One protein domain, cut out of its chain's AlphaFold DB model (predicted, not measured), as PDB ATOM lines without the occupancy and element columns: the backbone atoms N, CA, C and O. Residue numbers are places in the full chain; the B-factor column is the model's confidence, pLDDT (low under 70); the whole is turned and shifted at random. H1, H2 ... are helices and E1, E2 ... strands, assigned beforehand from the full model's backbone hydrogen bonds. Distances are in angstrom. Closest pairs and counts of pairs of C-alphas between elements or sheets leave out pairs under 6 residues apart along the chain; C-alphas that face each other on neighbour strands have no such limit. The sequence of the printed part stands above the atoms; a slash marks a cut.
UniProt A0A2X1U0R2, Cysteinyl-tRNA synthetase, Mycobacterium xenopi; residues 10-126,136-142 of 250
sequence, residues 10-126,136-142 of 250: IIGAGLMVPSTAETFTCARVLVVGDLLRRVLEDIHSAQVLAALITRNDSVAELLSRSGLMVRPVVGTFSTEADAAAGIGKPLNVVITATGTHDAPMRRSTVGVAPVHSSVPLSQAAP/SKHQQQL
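Overview. This is residues 10 to 126 and 136 to 142 of the 250 residues of the protein "Cysteinyl-tRNA synthetase" of Mycobacterium xenopi (UniProt A0A2X1U0R2). A strongly twisted sheet of five parallel strands forms the core, with the long helix H1 laid along one face and the short helix H3 over the opposite face. H2 is on the same face as H1 and touches it, giving three layers, helices on both faces of a sheet, while E5 runs on past the sheet into the short strand E6. The printed part has 124 residues with three named helices and six named strands, in the order E1 H1 E2 H2 E3 H3 E4 E5 E6; the sheet's order is E3 E2 E1 E4 E5, and the class is mixed, helices and strands. The whole is compact, with a radius of gyration of the C-alphas of 13.7 A and spans of 39 by 30 by 28 A.

Along the chain. In the sheet, E1 is residues 10 to 16, 19.2 A long, beginning at C-alpha 10 (58.057, 82.231, 74.211). E2 is residues 47 to 53, 19.0 A, and E3 residues 75 to 77. E4 is residues 91 to 97, 16.3 A, and E5 residues 108 to 112, 13.1 A. H1 is residues 23 to 43, 29.3 A, ending at C-alpha 43 (69.703, 87.238, 68.149). H2 is residues 57 to 65, 12.6 A, and H3 residues 80 to 87, 10.4 A. E6, residues 115 to 117, ends at C-alpha 117 (54.301, 95.363, 41.380).

Arrangement. E3 and E5 are the edge strands. Across the neighbour strands E1 and E2, N 13 and O 49 are within hydrogen-bond range at 3.0 A; across E1 and E4, N 14 and O 93 are at 2.9 A; across E3 and E2, N 77 and O 52 are at 2.8 A; and across E4 and E5, N 110 and O 94 are at 2.8 A, each pair of strands parallel and each pair of atoms within hydrogen-bond range. H1 lies over E1 and E4 at a height over the sheet of 8.2 A and runs along the strands, at 8 degrees to E1 on the local plane; its closest C-alphas to E4 are Gly 33 and Ile 95, 6.1 A. With residues 23 to 30 alone H1 touches H2, the same way at a steep tilt of 55 degrees, closest at the C-alphas of Cys 26 and Val 59, 6.9 A. H3, at a height of 7.3 A, lies over E2 and only just not over E1, on which 2 of its C-alphas fall; it runs slantwise to the strands, at 45 degrees to E2 on the local plane, and its closest C-alphas to E2 are Ala 83 and Ala 51, 6.1 A. E1, H1, E2 and E2, H2, E3 are strand-helix-strand units, parallel neighbour strands with a helix between, and E3, H3, E4 is a split one, with E2 and E1 between its strands; each crossover is right-handed. E6 pairs with no named strand; its closest C-alphas to H1 are Val 115 and Thr 25, 4.8 A. In H1, H2 and H3 every O i to N i+4 pair is within hydrogen-bond range.

Size, cuts and confidence. The C-alphas of Arg 106 and Gln 123, the two farthest apart, are 40.3 A apart. Residues 127 to 135 are cut out, and C-alphas 126 and 136 are 15.7 A apart across the cut. No link between named elements is long. The mean pLDDT of the printed part is 88.5, with residues 99 to 107, between E4 and E5, under 70.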
ATOM      1  N   ILE A  10      58.917  82.699  75.306       94.31
ATOM      2  CA  ILE A  10      58.057  82.231  74.211       94.31
ATOM      3  C   ILE A  10      57.115  83.365  73.812       94.31
ATOM      4  O   ILE A  10      56.326  83.831  74.636       94.31
ATOM      5  N   ILE A  11      57.182  83.784  72.553       93.06
ATOM      6  CA  ILE A  11      56.443  84.915  71.990       93.06
ATOM      7  C   ILE A  11      55.423  84.388  70.978       93.06
ATOM      8  O   ILE A  11      55.784  83.703  70.021       93.06
ATOM      9  N   GLY A  12      54.146  84.725  71.161       94.88
ATOM     10  CA  GLY A  12      53.124  84.511  70.135       94.88
ATOM     11  C   GLY A  12      53.158  85.635  69.100       94.88
ATOM     12  O   GLY A  12      53.106  86.811  69.469       94.88
ATOM     13  N   ALA A  13      53.224  85.293  67.814       95.50
ATOM     14  CA  ALA A  13      53.238  86.260  66.716       95.50
ATOM     15  C   ALA A  13      52.108  85.983  65.714       95.50
ATOM     16  O   ALA A  13      51.936  84.853  65.264       95.50
ATOM     17  N   GLY A  14      51.350  87.014  65.340       95.38
ATOM     18  CA  GLY A  14      50.322  86.930  64.299       95.38
ATOM     19  C   GLY A  14      50.774  87.600  63.005       95.38
ATOM     20  O   GLY A  14      51.097  88.783  63.017       95.38
ATOM     21  N   LEU A  15      50.767  86.875  61.887       95.38
ATOM     22  CA  LEU A  15      50.941  87.426  60.539       95.38
ATOM     23  C   LEU A  15      49.554  87.673  59.947       95.38
ATOM     24  O   LEU A  15      48.933  86.755  59.420       95.38
ATOM     25  N   MET A  16      49.036  88.889  60.079       93.00
ATOM     26  CA  MET A  16      47.687  89.234  59.643       93.00
ATOM     27  C   MET A  16      47.694  89.806  58.229       93.00
ATOM     28  O   MET A  16      48.181  90.912  57.987       93.00
ATOM     29  N   VAL A  17      47.078  89.074  57.305       89.62
ATOM     30  CA  VAL A  17      46.961  89.461  55.900       89.62
ATOM     31  C   VAL A  17      45.482  89.679  55.560       89.62
ATOM     32  O   VAL A  17      44.708  88.719  55.571       89.62
ATOM     33  N   PRO A  18      45.057  90.923  55.264       83.31
ATOM     34  CA  PRO A  18      43.698  91.199  54.807       83.31
ATOM     35  C   PRO A  18      43.382  90.455  53.506       83.31
ATOM     36  O   PRO A  18      44.238  90.334  52.632       83.31
ATOM     37  N   SER A  19      42.134  90.015  53.327       79.44
ATOM     38  CA  SER A  19      41.719  89.299  52.109       79.44
ATOM     39  C   SER A  19      41.854  90.132  50.830       79.44
ATOM     40  O   SER A  19      41.992  89.564  49.751       79.44
ATOM     41  N   THR A  20      41.841  91.460  50.956       83.00
ATOM     42  CA  THR A  20      41.960  92.431  49.861       83.00
ATOM     43  C   THR A  20      43.399  92.845  49.550       83.00
ATOM     44  O   THR A  20      43.604  93.647  48.644       83.00
ATOM     45  N   ALA A  21      44.393  92.375  50.310       83.81
ATOM     46  CA  ALA A  21      45.780  92.778  50.107       83.81
ATOM     47  C   ALA A  21      46.345  92.214  48.791       83.81
ATOM     48  O   ALA A  21      46.135  91.048  48.453       83.81
ATOM     49  N   GLU A  22      47.098  93.040  48.060       90.50
ATOM     50  CA  GLU A  22      47.816  92.606  46.857       90.50
ATOM     51  C   GLU A  22      48.880  91.550  47.198       90.50
ATOM     52  O   GLU A  22      49.516  91.611  48.251       90.50
ATOM     53  N   THR A  23      49.154  90.620  46.276       92.81
ATOM     54  CA  THR A  23      50.085  89.493  46.487       92.81
ATOM     55  C   THR A  23      51.457  89.913  47.022       92.81
ATOM     56  O   THR A  23      51.995  89.257  47.912       92.81
ATOM     57  N   PHE A  24      52.032  91.012  46.523       95.00
ATOM     58  CA  PHE A  24      53.323  91.510  47.013       95.00
ATOM     59  C   PHE A  24      53.231  92.167  48.394       95.00
ATOM     60  O   PHE A  24      54.181  92.082  49.172       95.00
ATOM     61  N   THR A  25      52.084  92.751  48.741       94.94
ATOM     62  CA  THR A  25      51.821  93.234  50.103       94.94
ATOM     63  C   THR A  25      51.738  92.050  51.070       94.94
ATOM     64  O   THR A  25      52.383  92.069  52.119       94.94
ATOM     65  N   CYS A  26      51.046  90.970  50.683       94.19
ATOM     66  CA  CYS A  26      51.030  89.711  51.434       94.19
ATOM     67  C   CYS A  26      52.452  89.161  51.620       94.19
ATOM     68  O   CYS A  26      52.856  88.857  52.741       94.19
ATOM     69  N   ALA A  27      53.240  89.091  50.540       95.62
ATOM     70  CA  ALA A  27      54.630  88.639  50.587       95.62
ATOM     71  C   ALA A  27      55.480  89.484  51.547       95.62
ATOM     72  O   ALA A  27      56.277  88.933  52.303       95.62
ATOM     73  N   ARG A  28      55.284  90.808  51.579       96.25
ATOM     74  CA  ARG A  28      56.018  91.687  52.496       96.25
ATOM     75  C   ARG A  28      55.642  91.468  53.953       96.25
ATOM     76  O   ARG A  28      56.542  91.445  54.783       96.25
ATOM     77  N   VAL A  29      54.364  91.249  54.272       95.69
ATOM     78  CA  VAL A  29      53.943  90.869  55.635       95.69
ATOM     79  C   VAL A  29      54.644  89.584  56.075       95.69
ATOM     80  O   VAL A  29      55.179  89.529  57.182       95.69
ATOM     81  N   LEU A  30      54.706  88.577  55.196       95.88
ATOM     82  CA  LEU A  30      55.393  87.316  55.482       95.88
ATOM     83  C   LEU A  30      56.905  87.511  55.682       95.88
ATOM     84  O   LEU A  30      57.457  86.996  56.650       95.88
ATOM     85  N   VAL A  31      57.570  88.278  54.812       97.06
ATOM     86  CA  VAL A  31      59.016  88.553  54.910       97.06
ATOM     87  C   VAL A  31      59.349  89.369  56.160       97.06
ATOM     88  O   VAL A  31      60.259  88.998  56.891       97.06
ATOM     89  N   VAL A  32      58.606  90.438  56.460       96.25
ATOM     90  CA  VAL A  32      58.824  91.261  57.665       96.25
ATOM     91  C   VAL A  32      58.567  90.453  58.938       96.25
ATOM     92  O   VAL A  32      59.338  90.548  59.893       96.25
ATOM     93  N   GLY A  33      57.525  89.618  58.949       95.88
ATOM     94  CA  GLY A  33      57.254  88.707  60.058       95.88
ATOM     95  C   GLY A  33      58.348  87.664  60.269       95.88
ATOM     96  O   GLY A  33      58.728  87.401  61.408       95.88
ATOM     97  N   ASP A  34      58.893  87.113  59.188       97.00
ATOM     98  CA  ASP A  34      60.023  86.186  59.244       97.00
ATOM     99  C   ASP A  34      61.317  86.861  59.715       97.00
ATOM    100  O   ASP A  34      62.035  86.289  60.530       97.00
ATOM    101  N   LEU A  35      61.596  88.088  59.261       96.75
ATOM    102  CA  LEU A  35      62.732  88.883  59.737       96.75
ATOM    103  C   LEU A  35      62.632  89.116  61.244       96.75
ATOM    104  O   LEU A  35      63.565  88.791  61.973       96.75
ATOM    105  N   LEU A  36      61.482  89.598  61.726       95.69
ATOM    106  CA  LEU A  36      61.245  89.788  63.156       95.69
ATOM    107  C   LEU A  36      61.428  88.480  63.929       95.69
ATOM    108  O   LEU A  36      62.095  88.462  64.961       95.69
ATOM    109  N   ARG A  37      60.861  87.381  63.421       96.31
ATOM    110  CA  ARG A  37      61.023  86.058  64.024       96.31
ATOM    111  C   ARG A  37      62.495  85.676  64.146       96.31
ATOM    112  O   ARG A  37      62.906  85.251  65.217       96.31
ATOM    113  N   ARG A  38      63.284  85.846  63.087       97.25
ATOM    114  CA  ARG A  38      64.718  85.528  63.088       97.25
ATOM    115  C   ARG A  38      65.511  86.422  64.031       97.25
ATOM    116  O   ARG A  38      66.399  85.924  64.704       97.25
ATOM    117  N   VAL A  39      65.178  87.708  64.146       95.81
ATOM    118  CA  VAL A  39      65.807  88.580  65.152       95.81
ATOM    119  C   VAL A  39      65.496  88.074  66.563       95.81
ATOM    120  O   VAL A  39      66.399  87.879  67.371       95.81
ATOM    121  N   LEU A  40      64.230  87.782  66.860       94.69
ATOM    122  CA  LEU A  40      63.829  87.276  68.172       94.69
ATOM    123  C   LEU A  40      64.477  85.923  68.505       94.69
ATOM    124  O   LEU A  40      64.973  85.743  69.615       94.69
ATOM    125  N   GLU A  41      64.491  84.985  67.558       95.75
ATOM    126  CA  GLU A  41      65.010  83.630  67.774       95.75
ATOM    127  C   GLU A  41      66.542  83.573  67.735       95.75
ATOM    128  O   GLU A  41      67.165  83.044  68.653       95.75
ATOM    129  N   ASP A  42      67.163  84.147  66.706       95.38
ATOM    130  CA  ASP A  42      68.587  83.943  66.425       95.38
ATOM    131  C   ASP A  42      69.489  84.988  67.110       95.38
ATOM    132  O   ASP A  42      70.670  84.715  67.332       95.38
ATOM    133  N   ILE A  43      68.958  86.172  67.450       94.00
ATOM    134  CA  ILE A  43      69.703  87.238  68.149       94.00
ATOM    135  C   ILE A  43      69.349  87.260  69.637       94.00
ATOM    136  O   ILE A  43      70.243  87.243  70.482       94.00
ATOM    137  N   HIS A  44      68.055  87.244  69.966       92.31
ATOM    138  CA  HIS A  44      67.578  87.380  71.353       92.31
ATOM    139  C   HIS A  44      67.298  86.052  72.060       92.31
ATOM    140  O   HIS A  44      66.894  86.048  73.222       92.31
ATOM    141  N   SER A  45      67.539  84.913  71.398       94.31
ATOM    142  CA  SER A  45      67.329  83.573  71.972       94.31
ATOM    143  C   SER A  45      65.912  83.361  72.528       94.31
ATOM    144  O   SER A  45      65.720  82.659  73.525       94.31
ATOM    145  N   ALA A  46      64.911  84.001  71.923       94.19
ATOM    146  CA  ALA A  46      63.505  83.738  72.192       94.19
ATOM    147  C   ALA A  46      63.004  82.567  71.333       94.19
ATOM    148  O   ALA A  46      63.658  82.125  70.394       94.19
ATOM    149  N   GLN A  47      61.810  82.070  71.630       95.38
ATOM    150  CA  GLN A  47      61.085  81.144  70.770       95.38
ATOM    151  C   GLN A  47      59.844  81.845  70.228       95.38
ATOM    152  O   GLN A  47      59.071  82.403  71.008       95.38
ATOM    153  N   VAL A  48      59.611  81.798  68.915       96.19
ATOM    154  CA  VAL A  48      58.439  82.440  68.310       96.19
ATOM    155  C   VAL A  48      57.463  81.392  67.787       96.19
ATOM    156  O   VAL A  48      57.783  80.573  66.925       96.19
ATOM    157  N   LEU A  49      56.226  81.454  68.280       96.88
ATOM    158  CA  LEU A  49      55.091  80.701  67.752       96.88
ATOM    159  C   LEU A  49      54.305  81.616  66.809       96.88
ATOM    160  O   LEU A  49      53.463  82.403  67.242       96.88
ATOM    161  N   ALA A  50      54.634  81.548  65.518       96.25
ATOM    162  CA  ALA A  50      53.998  82.363  64.487       96.25
ATOM    163  C   ALA A  50      52.733  81.686  63.939       96.25
ATOM    164  O   ALA A  50      52.770  80.506  63.602       96.25
ATOM    165  N   ALA A  51      51.646  82.436  63.789       96.38
ATOM    166  CA  ALA A  51      50.403  82.006  63.155       96.38
ATOM    167  C   ALA A  51      50.078  82.903  61.957       96.38
ATOM    168  O   ALA A  51      50.195  84.126  62.051       96.38
ATOM    169  N   LEU A  52      49.644  82.314  60.842       95.44
ATOM    170  CA  LEU A  52      49.100  83.065  59.711       95.44
ATOM    171  C   LEU A  52      47.615  83.336  59.964       95.44
ATOM    172  O   LEU A  52      46.857  82.415  60.247       95.44
ATOM    173  N   ILE A  53      47.197  84.595  59.858       94.62
ATOM    174  CA  ILE A  53      45.817  85.023  60.087       94.62
ATOM    175  C   ILE A  53      45.292  85.623  58.789       94.62
ATOM    176  O   ILE A  53      45.666  86.729  58.402       94.62
ATOM    177  N   THR A  54      44.456  84.866  58.087       92.12
ATOM    178  CA  THR A  54      43.947  85.230  56.764       92.12
ATOM    179  C   THR A  54      42.634  84.508  56.483       92.12
ATOM    180  O   THR A  54      42.396  83.409  56.973       92.12
ATOM    181  N   ARG A  55      41.785  85.123  55.656       88.75
ATOM    182  CA  ARG A  55      40.612  84.472  55.036       88.75
ATOM    183  C   ARG A  55      40.807  84.237  53.536       88.75
ATOM    184  O   ARG A  55      39.845  84.002  52.815       88.75
ATOM    185  N   ASN A  56      42.036  84.404  53.060       84.88
ATOM    186  CA  ASN A  56      42.429  84.237  51.671       84.88
ATOM    187  C   ASN A  56      43.360  83.021  51.562       84.88
ATOM    188  O   ASN A  56      44.532  83.097  51.947       84.88
ATOM    189  N   ASP A  57      42.830  81.923  51.023       81.94
ATOM    190  CA  ASP A  57      43.535  80.642  50.880       81.94
ATOM    191  C   ASP A  57      44.786  80.749  49.992       81.94
ATOM    192  O   ASP A  57      45.779  80.053  50.217       81.94
ATOM    193  N   SER A  58      44.810  81.691  49.041       84.00
ATOM    194  CA  SER A  58      45.976  81.935  48.186       84.00
ATOM    195  C   SER A  58      47.194  82.437  48.969       84.00
ATOM    196  O   SER A  58      48.325  82.281  48.510       84.00
ATOM    197  N   VAL A  59      47.007  83.007  50.167       84.19
ATOM    198  CA  VAL A  59      48.118  83.435  51.036       84.19
ATOM    199  C   VAL A  59      48.803  82.231  51.691       84.19
ATOM    200  O   VAL A  59      50.024  82.226  51.853       84.19
ATOM    201  N   ALA A  60      48.049  81.182  52.031       80.94
ATOM    202  CA  ALA A  60      48.626  79.940  52.542       80.94
ATOM    203  C   ALA A  60      49.429  79.207  51.450       80.94
ATOM    204  O   ALA A  60      50.519  78.683  51.707       80.94
ATOM    205  N   GLU A  61      48.936  79.232  50.209       83.88
ATOM    206  CA  GLU A  61      49.683  78.725  49.057       83.88
ATOM    207  C   GLU A  61      50.955  79.551  48.801       83.88
ATOM    208  O   GLU A  61      52.034  78.981  48.615       83.88
ATOM    209  N   LEU A  62      50.857  80.885  48.862       85.50
ATOM    210  CA  LEU A  62      51.995  81.797  48.745       85.50
ATOM    211  C   LEU A  62      53.098  81.454  49.755       85.50
ATOM    212  O   LEU A  62      54.263  81.331  49.376       85.50
ATOM    213  N   LEU A  63      52.739  81.261  51.025       83.38
ATOM    214  CA  LEU A  63      53.690  80.876  52.068       83.38
ATOM    215  C   LEU A  63      54.421  79.570  51.718       83.38
ATOM    216  O   LEU A  63      55.633  79.474  51.886       83.38
ATOM    217  N   SER A  64      53.693  78.591  51.182       82.12
ATOM    218  CA  SER A  64      54.220  77.251  50.909       82.12
ATOM    219  C   SER A  64      55.057  77.166  49.626       82.12
ATOM    220  O   SER A  64      55.951  76.329  49.530       82.12
ATOM    221  N   ARG A  65      54.769  78.002  48.617       84.69
ATOM    222  CA  ARG A  65      55.310  77.845  47.250       84.69
ATOM    223  C   ARG A  65      56.217  78.973  46.773       84.69
ATOM    224  O   ARG A  65      56.863  78.821  45.741       84.69
ATOM    225  N   SER A  66      56.261  80.101  47.477       83.88
ATOM    226  CA  SER A  66      56.949  81.302  46.985       83.88
ATOM    227  C   SER A  66      58.474  81.206  46.973       83.88
ATOM    228  O   SER A  66      59.117  81.998  46.293       83.88
ATOM    229  N   GLY A  67      59.069  80.283  47.735       90.81
ATOM    230  CA  GLY A  67      60.524  80.206  47.885       90.81
ATOM    231  C   GLY A  67      61.134  81.403  48.623       90.81
ATOM    232  O   GLY A  67      62.352  81.520  48.664       90.81
ATOM    233  N   LEU A  68      60.327  82.274  49.245       93.81
ATOM    234  CA  LEU A  68      60.779  83.488  49.941       93.81
ATOM    235  C   LEU A  68      61.520  83.215  51.263       93.81
ATOM    236  O   LEU A  68      61.671  84.131  52.062       93.81
ATOM    237  N   MET A  69      61.939  81.975  51.537       93.69
ATOM    238  CA  MET A  69      62.668  81.567  52.752       93.69
ATOM    239  C   MET A  69      61.992  81.961  54.080       93.69
ATOM    240  O   MET A  69      62.656  82.149  55.103       93.69
ATOM    241  N   VAL A  70      60.661  82.077  54.068       94.56
ATOM    242  CA  VAL A  70      59.841  82.328  55.260       94.56
ATOM    243  C   VAL A  70      59.743  81.039  56.078       94.56
ATOM    244  O   VAL A  70      59.372  79.992  55.542       94.56
ATOM    245  N   ARG A  71      60.087  81.096  57.371       94.19
ATOM    246  CA  ARG A  71      59.986  79.948  58.284       94.19
ATOM    247  C   ARG A  71      58.519  79.493  58.405       94.19
ATOM    248  O   ARG A  71      57.630  80.344  58.480       94.19
ATOM    249  N   PRO A  72      58.244  78.177  58.487       92.06
ATOM    250  CA  PRO A  72      56.883  77.670  58.647       92.06
ATOM    251  C   PRO A  72      56.167  78.256  59.871       92.06
ATOM    252  O   PRO A  72      56.762  78.413  60.943       92.06
ATOM    253  N   VAL A  73      54.878  78.551  59.710       94.62
ATOM    254  CA  VAL A  73      53.977  78.953  60.801       94.62
ATOM    255  C   VAL A  73      53.385  77.720  61.489       94.62
ATOM    256  O   VAL A  73      53.323  76.644  60.901       94.62
ATOM    257  N   VAL A  74      52.923  77.884  62.729       95.12
ATOM    258  CA  VAL A  74      52.238  76.844  63.514       95.12
ATOM    259  C   VAL A  74      50.929  76.419  62.843       95.12
ATOM    260  O   VAL A  74      50.568  75.248  62.869       95.12
ATOM    261  N   GLY A  75      50.227  77.370  62.229       93.50
ATOM    262  CA  GLY A  75      48.988  77.114  61.511       93.50
ATOM    263  C   GLY A  75      48.434  78.367  60.845       93.50
ATOM    264  O   GLY A  75      48.948  79.475  61.042       93.50
ATOM    265  N   THR A  76      47.372  78.163  60.071       94.56
ATOM    266  CA  THR A  76      46.595  79.218  59.420       94.56
ATOM    267  C   THR A  76      45.222  79.299  60.071       94.56
ATOM    268  O   THR A  76      44.557  78.279  60.239       94.56
ATOM    269  N   PHE A  77      44.798  80.506  60.429       94.94
ATOM    270  CA  PHE A  77      43.571  80.768  61.174       94.94
ATOM    271  C   PHE A  77      42.809  81.949  60.568       94.94
ATOM    272  O   PHE A  77      43.392  82.825  59.930       94.94
ATOM    273  N   SER A  78      41.502  82.011  60.817       92.19
ATOM    274  CA  SER A  78      40.635  83.075  60.288       92.19
ATOM    275  C   SER A  78      40.538  84.304  61.197       92.19
ATOM    276  O   SER A  78      40.112  85.370  60.741       92.19
ATOM    277  N   THR A  79      40.876  84.161  62.484       92.69
ATOM    278  CA  THR A  79      40.805  85.224  63.496       92.69
ATOM    279  C   THR A  79      42.003  85.180  64.445       92.69
ATOM    280  O   THR A  79      42.651  84.146  64.606       92.69
ATOM    281  N   GLU A  80      42.288  86.302  65.107       92.31
ATOM    282  CA  GLU A  80      43.327  86.357  66.143       92.31
ATOM    283  C   GLU A  80      43.009  85.492  67.364       92.31
ATOM    284  O   GLU A  80      43.926  84.944  67.971       92.31
ATOM    285  N   ALA A  81      41.730  85.379  67.736       93.38
ATOM    286  CA  ALA A  81      41.310  84.582  68.883       93.38
ATOM    287  C   ALA A  81      41.573  83.092  68.631       93.38
ATOM    288  O   ALA A  81      42.172  82.426  69.475       93.38
ATOM    289  N   ASP A  82      41.213  82.604  67.440       95.88
ATOM    290  CA  ASP A  82      41.481  81.224  67.030       95.88
ATOM    291  C   ASP A  82      42.983  80.962  66.924       95.88
ATOM    292  O   ASP A  82      43.457  79.920  67.366       95.88
ATOM    293  N   ALA A  83      43.747  81.923  66.393       95.88
ATOM    294  CA  ALA A  83      45.200  81.825  66.332       95.88
ATOM    295  C   ALA A  83      45.820  81.733  67.730       95.88
ATOM    296  O   ALA A  83      46.618  80.835  67.976       95.88
ATOM    297  N   ALA A  84      45.432  82.611  68.660       94.81
ATOM    298  CA  ALA A  84      45.927  82.600  70.036       94.81
ATOM    299  C   ALA A  84      45.593  81.282  70.759       94.81
ATOM    300  O   ALA A  84      46.441  80.720  71.457       94.81
ATOM    301  N   ALA A  85      44.376  80.766  70.559       96.06
ATOM    302  CA  ALA A  85      43.964  79.468  71.081       96.06
ATOM    303  C   ALA A  85      44.768  78.320  70.450       96.06
ATOM    304  O   ALA A  85      45.283  77.466  71.169       96.06
ATOM    305  N   GLY A  86      44.936  78.330  69.125       94.62
ATOM    306  CA  GLY A  86      45.645  77.300  68.370       94.62
ATOM    307  C   GLY A  86      47.144  77.233  68.662       94.62
ATOM    308  O   GLY A  86      47.703  76.141  68.706       94.62
ATOM    309  N   ILE A  87      47.798  78.372  68.918       95.38
ATOM    310  CA  ILE A  87      49.205  78.401  69.356       95.38
ATOM    311  C   ILE A  87      49.364  78.207  70.874       95.38
ATOM    312  O   ILE A  87      50.483  78.029  71.353       95.38
ATOM    313  N   GLY A  88      48.273  78.291  71.646       94.38
ATOM    314  CA  GLY A  88      48.290  78.201  73.109       94.38
ATOM    315  C   GLY A  88      48.978  79.382  73.812       94.38
ATOM    316  O   GLY A  88      49.466  79.237  74.936       94.38
ATOM    317  N   LYS A  89      49.063  80.546  73.155       91.69
ATOM    318  CA  LYS A  89      49.733  81.763  73.644       91.69
ATOM    319  C   LYS A  89      48.999  83.020  73.167       91.69
ATOM    320  O   LYS A  89      48.459  83.030  72.065       91.69
ATOM    321  N   PRO A  90      49.013  84.114  73.949       91.69
ATOM    322  CA  PRO A  90      48.563  85.401  73.439       91.69
ATOM    323  C   PRO A  90      49.465  85.865  72.288       91.69
ATOM    324  O   PRO A  90      50.675  85.646  72.310       91.69
ATOM    325  N   LEU A  91      48.886  86.560  71.306       91.31
ATOM    326  CA  LEU A  91      49.663  87.249  70.277       91.31
ATOM    327  C   LEU A  91      50.315  88.485  70.910       91.31
ATOM    328  O   LEU A  91      49.652  89.493  71.152       91.31
ATOM    329  N   ASN A  92      51.602  88.395  71.237       90.50
ATOM    330  CA  ASN A  92      52.383  89.501  71.793       90.50
ATOM    331  C   ASN A  92      52.700  90.553  70.726       90.50
ATOM    332  O   ASN A  92      52.762  91.744  71.031       90.50
ATOM    333  N   VAL A  93      52.879  90.102  69.482       90.75
ATOM    334  CA  VAL A  93      53.138  90.950  68.322       90.75
ATOM    335  C   VAL A  93      52.231  90.564  67.160       90.75
ATOM    336  O   VAL A  93      51.988  89.381  66.916       90.75
ATOM    337  N   VAL A  94      51.721  91.561  66.441       92.12
ATOM    338  CA  VAL A  94      50.963  91.352  65.201       92.12
ATOM    339  C   VAL A  94      51.616  92.148  64.082       92.12
ATOM    340  O   VAL A  94      51.813  93.354  64.203       92.12
ATOM    341  N   ILE A  95      51.961  91.465  62.996       93.50
ATOM    342  CA  ILE A  95      52.468  92.059  61.764       93.50
ATOM    343  C   ILE A  95      51.291  92.123  60.806       93.50
ATOM    344  O   ILE A  95      50.676  91.095  60.525       93.50
ATOM    345  N   THR A  96      50.959  93.308  60.309       91.19
ATOM    346  CA  THR A  96      49.797  93.469  59.438       91.19
ATOM    347  C   THR A  96      50.032  94.497  58.352       91.19
ATOM    348  O   THR A  96      50.784  95.451  58.542       91.19
ATOM    349  N   ALA A  97      49.387  94.307  57.203       85.19
ATOM    350  CA  ALA A  97      49.356  95.334  56.176       85.19
ATOM    351  C   ALA A  97      48.605  96.561  56.713       85.19
ATOM    352  O   ALA A  97      47.445  96.457  57.111       85.19
ATOM    353  N   THR A  98      49.241  97.730  56.713       71.00
ATOM    354  CA  THR A  98      48.562  98.982  57.050       71.00
ATOM    355  C   THR A  98      47.656  99.377  55.892       71.00
ATOM    356  O   THR A  98      48.087 100.044  54.951       71.00
ATOM    357  N   GLY A  99      46.383  98.995  55.965       52.53
ATOM    358  CA  GLY A  99      45.331  99.939  55.599       52.53
ATOM    359  C   GLY A  99      45.290 100.999  56.695       52.53
ATOM    360  O   GLY A  99      45.513 100.657  57.850       52.53
ATOM    361  N   THR A 100      45.094 102.269  56.357       41.41
ATOM    362  CA  THR A 100      44.927 103.389  57.300       41.41
ATOM    363  C   THR A 100      44.100 103.006  58.537       41.41
ATOM    364  O   THR A 100      42.881 103.119  58.496       41.41
ATOM    365  N   HIS A 101      44.720 102.546  59.627       43.94
ATOM    366  CA  HIS A 101      44.046 102.378  60.908       43.94
ATOM    367  C   HIS A 101      45.010 102.438  62.091       43.94
ATOM    368  O   HIS A 101      45.997 101.712  62.192       43.94
ATOM    369  N   ASP A 102      44.625 103.347  62.975       41.53
ATOM    370  CA  ASP A 102      45.103 103.633  64.312       41.53
ATOM    371  C   ASP A 102      44.586 102.525  65.251       41.53
ATOM    372  O   ASP A 102      43.376 102.396  65.457       41.53
ATOM    373  N   ALA A 103      45.468 101.656  65.753       37.81
ATOM    374  CA  ALA A 103      45.106 100.602  66.703       37.81
ATOM    375  C   ALA A 103      45.616 100.962  68.112       37.81
ATOM    376  O   ALA A 103      46.770 101.371  68.255       37.81
ATOM    377  N   PRO A 104      44.797 100.801  69.171       34.44
ATOM    378  CA  PRO A 104      45.139 101.269  70.507       34.44
ATOM    379  C   PRO A 104      46.338 100.528  71.125       34.44
ATOM    380  O   PRO A 104      46.489  99.307  71.062       34.44
ATOM    381  N   MET A 105      47.166 101.333  71.784       38.16
ATOM    382  CA  MET A 105      48.557 101.121  72.188       38.16
ATOM    383  C   MET A 105      48.748 100.180  73.397       38.16
ATOM    384  O   MET A 105      49.309 100.574  74.418       38.16
ATOM    385  N   ARG A 106      48.259  98.932  73.327       43.56
ATOM    386  CA  ARG A 106      48.536  97.906  74.364       43.56
ATOM    387  C   ARG A 106      49.279  96.661  73.863       43.56
ATOM    388  O   ARG A 106      49.794  95.912  74.687       43.56
ATOM    389  N   ARG A 107      49.370  96.455  72.545       61.00
ATOM    390  CA  ARG A 107      50.097  95.353  71.889       61.00
ATOM    391  C   ARG A 107      51.080  95.934  70.871       61.00
ATOM    392  O   ARG A 107      50.747  96.920  70.218       61.00
ATOM    393  N   SER A 108      52.262  95.336  70.720       79.06
ATOM    394  CA  SER A 108      53.205  95.744  69.675       79.06
ATOM    395  C   SER A 108      52.652  95.348  68.305       79.06
ATOM    396  O   SER A 108      52.547  94.163  67.993       79.06
ATOM    397  N   THR A 109      52.288  96.329  67.485       85.75
ATOM    398  CA  THR A 109      51.851  96.110  66.100       85.75
ATOM    399  C   THR A 109      52.936  96.599  65.150       85.75
ATOM    400  O   THR A 109      53.442  97.709  65.306       85.75
ATOM    401  N   VAL A 110      53.288  95.781  64.159       88.81
ATOM    402  CA  VAL A 110      54.226  96.136  63.087       88.81
ATOM    403  C   VAL A 110      53.430  96.332  61.803       88.81
ATOM    404  O   VAL A 110      52.912  95.379  61.221       88.81
ATOM    405  N   GLY A 111      53.309  97.589  61.386       89.00
ATOM    406  CA  GLY A 111      52.563  97.972  60.197       89.00
ATOM    407  C   GLY A 111      53.395  97.881  58.918       89.00
ATOM    408  O   GLY A 111      54.462  98.481  58.840       89.00
ATOM    409  N   VAL A 112      52.899  97.167  57.911       92.19
ATOM    410  CA  VAL A 112      53.555  96.990  56.609       92.19
ATOM    411  C   VAL A 112      52.811  97.774  55.534       92.19
ATOM    412  O   VAL A 112      51.649  97.498  55.244       92.19
ATOM    413  N   ALA A 113      53.489  98.737  54.919       91.69
ATOM    414  CA  ALA A 113      52.926  99.548  53.854       91.69
ATOM    415  C   ALA A 113      52.701  98.739  52.562       91.69
ATOM    416  O   ALA A 113      53.443  97.779  52.300       91.69
ATOM    417  N   PRO A 114      51.714  99.145  51.736       93.12
ATOM    418  CA  PRO A 114      51.418  98.498  50.463       93.12
ATOM    419  C   PRO A 114      52.637  98.359  49.548       93.12
ATOM    420  O   PRO A 114      53.525  99.216  49.518       93.12
ATOM    421  N   VAL A 115      52.647  97.271  48.786       95.62
ATOM    422  CA  VAL A 115      53.626  97.003  47.734       95.62
ATOM    423  C   VAL A 115      52.889  96.806  46.428       95.62
ATOM    424  O   VAL A 115      52.120  95.850  46.305       95.62
ATOM    425  N   HIS A 116      53.185  97.665  45.462       95.31
ATOM    426  CA  HIS A 116      52.719  97.510  44.096       95.31
ATOM    427  C   HIS A 116      53.781  96.787  43.281       95.31
ATOM    428  O   HIS A 116      54.978  96.860  43.569       95.31
ATOM    429  N   SER A 117      53.362  96.058  42.253       96.25
ATOM    430  CA  SER A 117      54.301  95.363  41.380       96.25
ATOM    431  C   SER A 117      53.873  95.427  39.928       96.25
ATOM    432  O   SER A 117      52.725  95.161  39.585       96.25
ATOM    433  N   SER A 118      54.849  95.699  39.069       95.75
ATOM    434  CA  SER A 118      54.731  95.546  37.614       95.75
ATOM    435  C   SER A 118      55.128  94.143  37.128       95.75
ATOM    436  O   SER A 118      55.047  93.856  35.937       95.75
ATOM    437  N   VAL A 119      55.569  93.264  38.039       94.69
ATOM    438  CA  VAL A 119      56.055  91.906  37.747       94.69
ATOM    439  C   VAL A 119      55.240  90.881  38.541       94.69
ATOM    440  O   VAL A 119      55.131  91.018  39.761       94.69
ATOM    441  N   PRO A 120      54.696  89.824  37.916       93.06
ATOM    442  CA  PRO A 120      54.065  88.729  38.646       93.06
ATOM    443  C   PRO A 120      55.062  88.023  39.567       93.06
ATOM    444  O   PRO A 120      56.178  87.703  39.157       93.06
ATOM    445  N   LEU A 121      54.650  87.705  40.798       91.50
ATOM    446  CA  LEU A 121      55.541  87.058  41.767       91.50
ATOM    447  C   LEU A 121      56.074  85.704  41.269       91.50
ATOM    448  O   LEU A 121      57.233  85.382  41.498       91.50
ATOM    449  N   SER A 122      55.257  84.942  40.538       90.06
ATOM    450  CA  SER A 122      55.640  83.651  39.947       90.06
ATOM    451  C   SER A 122      56.745  83.743  38.888       90.06
ATOM    452  O   SER A 122      57.331  82.722  38.539       90.06
ATOM    453  N   GLN A 123      57.023  84.941  38.367       91.56
ATOM    454  CA  GLN A 123      58.070  85.199  37.375       91.56
ATOM    455  C   GLN A 123      59.319  85.848  37.989       91.56
ATOM    456  O   GLN A 123      60.315  86.040  37.293       91.56
ATOM    457  N   ALA A 124      59.279  86.206  39.274       94.06
ATOM    458  CA  ALA A 124      60.372  86.871  39.962       94.06
ATOM    459  C   ALA A 124      61.243  85.861  40.726       94.06
ATOM    460  O   ALA A 124      60.738  84.922  41.338       94.06
ATOM    461  N   ALA A 125      62.563  86.069  40.721       94.12
ATOM    462  CA  ALA A 125      63.480  85.257  41.516       94.12
ATOM    463  C   ALA A 125      63.187  85.456  43.022       94.12
ATOM    464  O   ALA A 125      63.252  86.599  43.487       94.12
ATOM    465  N   PRO A 126      62.889  84.390  43.795       94.62
ATOM    466  CA  PRO A 126      62.463  84.531  45.189       94.62
ATOM    467  C   PRO A 126      63.464  85.273  46.076       94.62
ATOM    468  O   PRO A 126      63.067  86.148  46.843       94.62
ATOM    469  N   SER A 136      63.705  97.507  51.948       93.94
ATOM    470  CA  SER A 136      62.854  98.699  51.963       93.94
ATOM    471  C   SER A 136      62.182  98.867  53.325       93.94
ATOM    472  O   SER A 136      61.504  97.945  53.785       93.94
ATOM    473  N   LYS A 137      62.263 100.063  53.931       91.06
ATOM    474  CA  LYS A 137      61.606 100.371  55.218       91.06
ATOM    475  C   LYS A 137      60.144  99.944  55.195       91.06
ATOM    476  O   LYS A 137      59.378 100.425  54.362       91.06
ATOM    477  N   HIS A 138      59.762  99.031  56.086       90.69
ATOM    478  CA  HIS A 138      58.467  98.344  56.048       90.69
ATOM    479  C   HIS A 138      57.259  99.294  56.116       90.69
ATOM    480  O   HIS A 138      56.197  98.941  55.618       90.69
ATOM    481  N   GLN A 139      57.433 100.509  56.639       89.69
ATOM    482  CA  GLN A 139      56.407 101.555  56.711       89.69
ATOM    483  C   GLN A 139      56.284 102.410  55.435       89.69
ATOM    484  O   GLN A 139      55.380 103.235  55.339       89.69
ATOM    485  N   GLN A 140      57.188 102.258  54.466       92.12
ATOM    486  CA  GLN A 140      57.163 102.995  53.201       92.12
ATOM    487  C   GLN A 140      56.576 102.132  52.090       92.12
ATOM    488  O   GLN A 140      56.914 100.950  51.981       92.12
ATOM    489  N   GLN A 141      55.726 102.727  51.251       94.19
ATOM    490  CA  GLN A 141      55.261 102.078  50.024       94.19
ATOM    491  C   GLN A 141      56.450 101.688  49.140       94.19
ATOM    492  O   GLN A 141      57.489 102.350  49.151       94.19
ATOM    493  N   LEU A 142      56.300 100.593  48.398       95.81
ATOM    494  CA  LEU A 142      57.348 100.057  47.538       95.81
ATOM    495  C   LEU A 142      56.774  99.637  46.188       95.81
ATOM    496  O   LEU A 142      55.815  98.872  46.139       95.81
TER     497      LEU A 142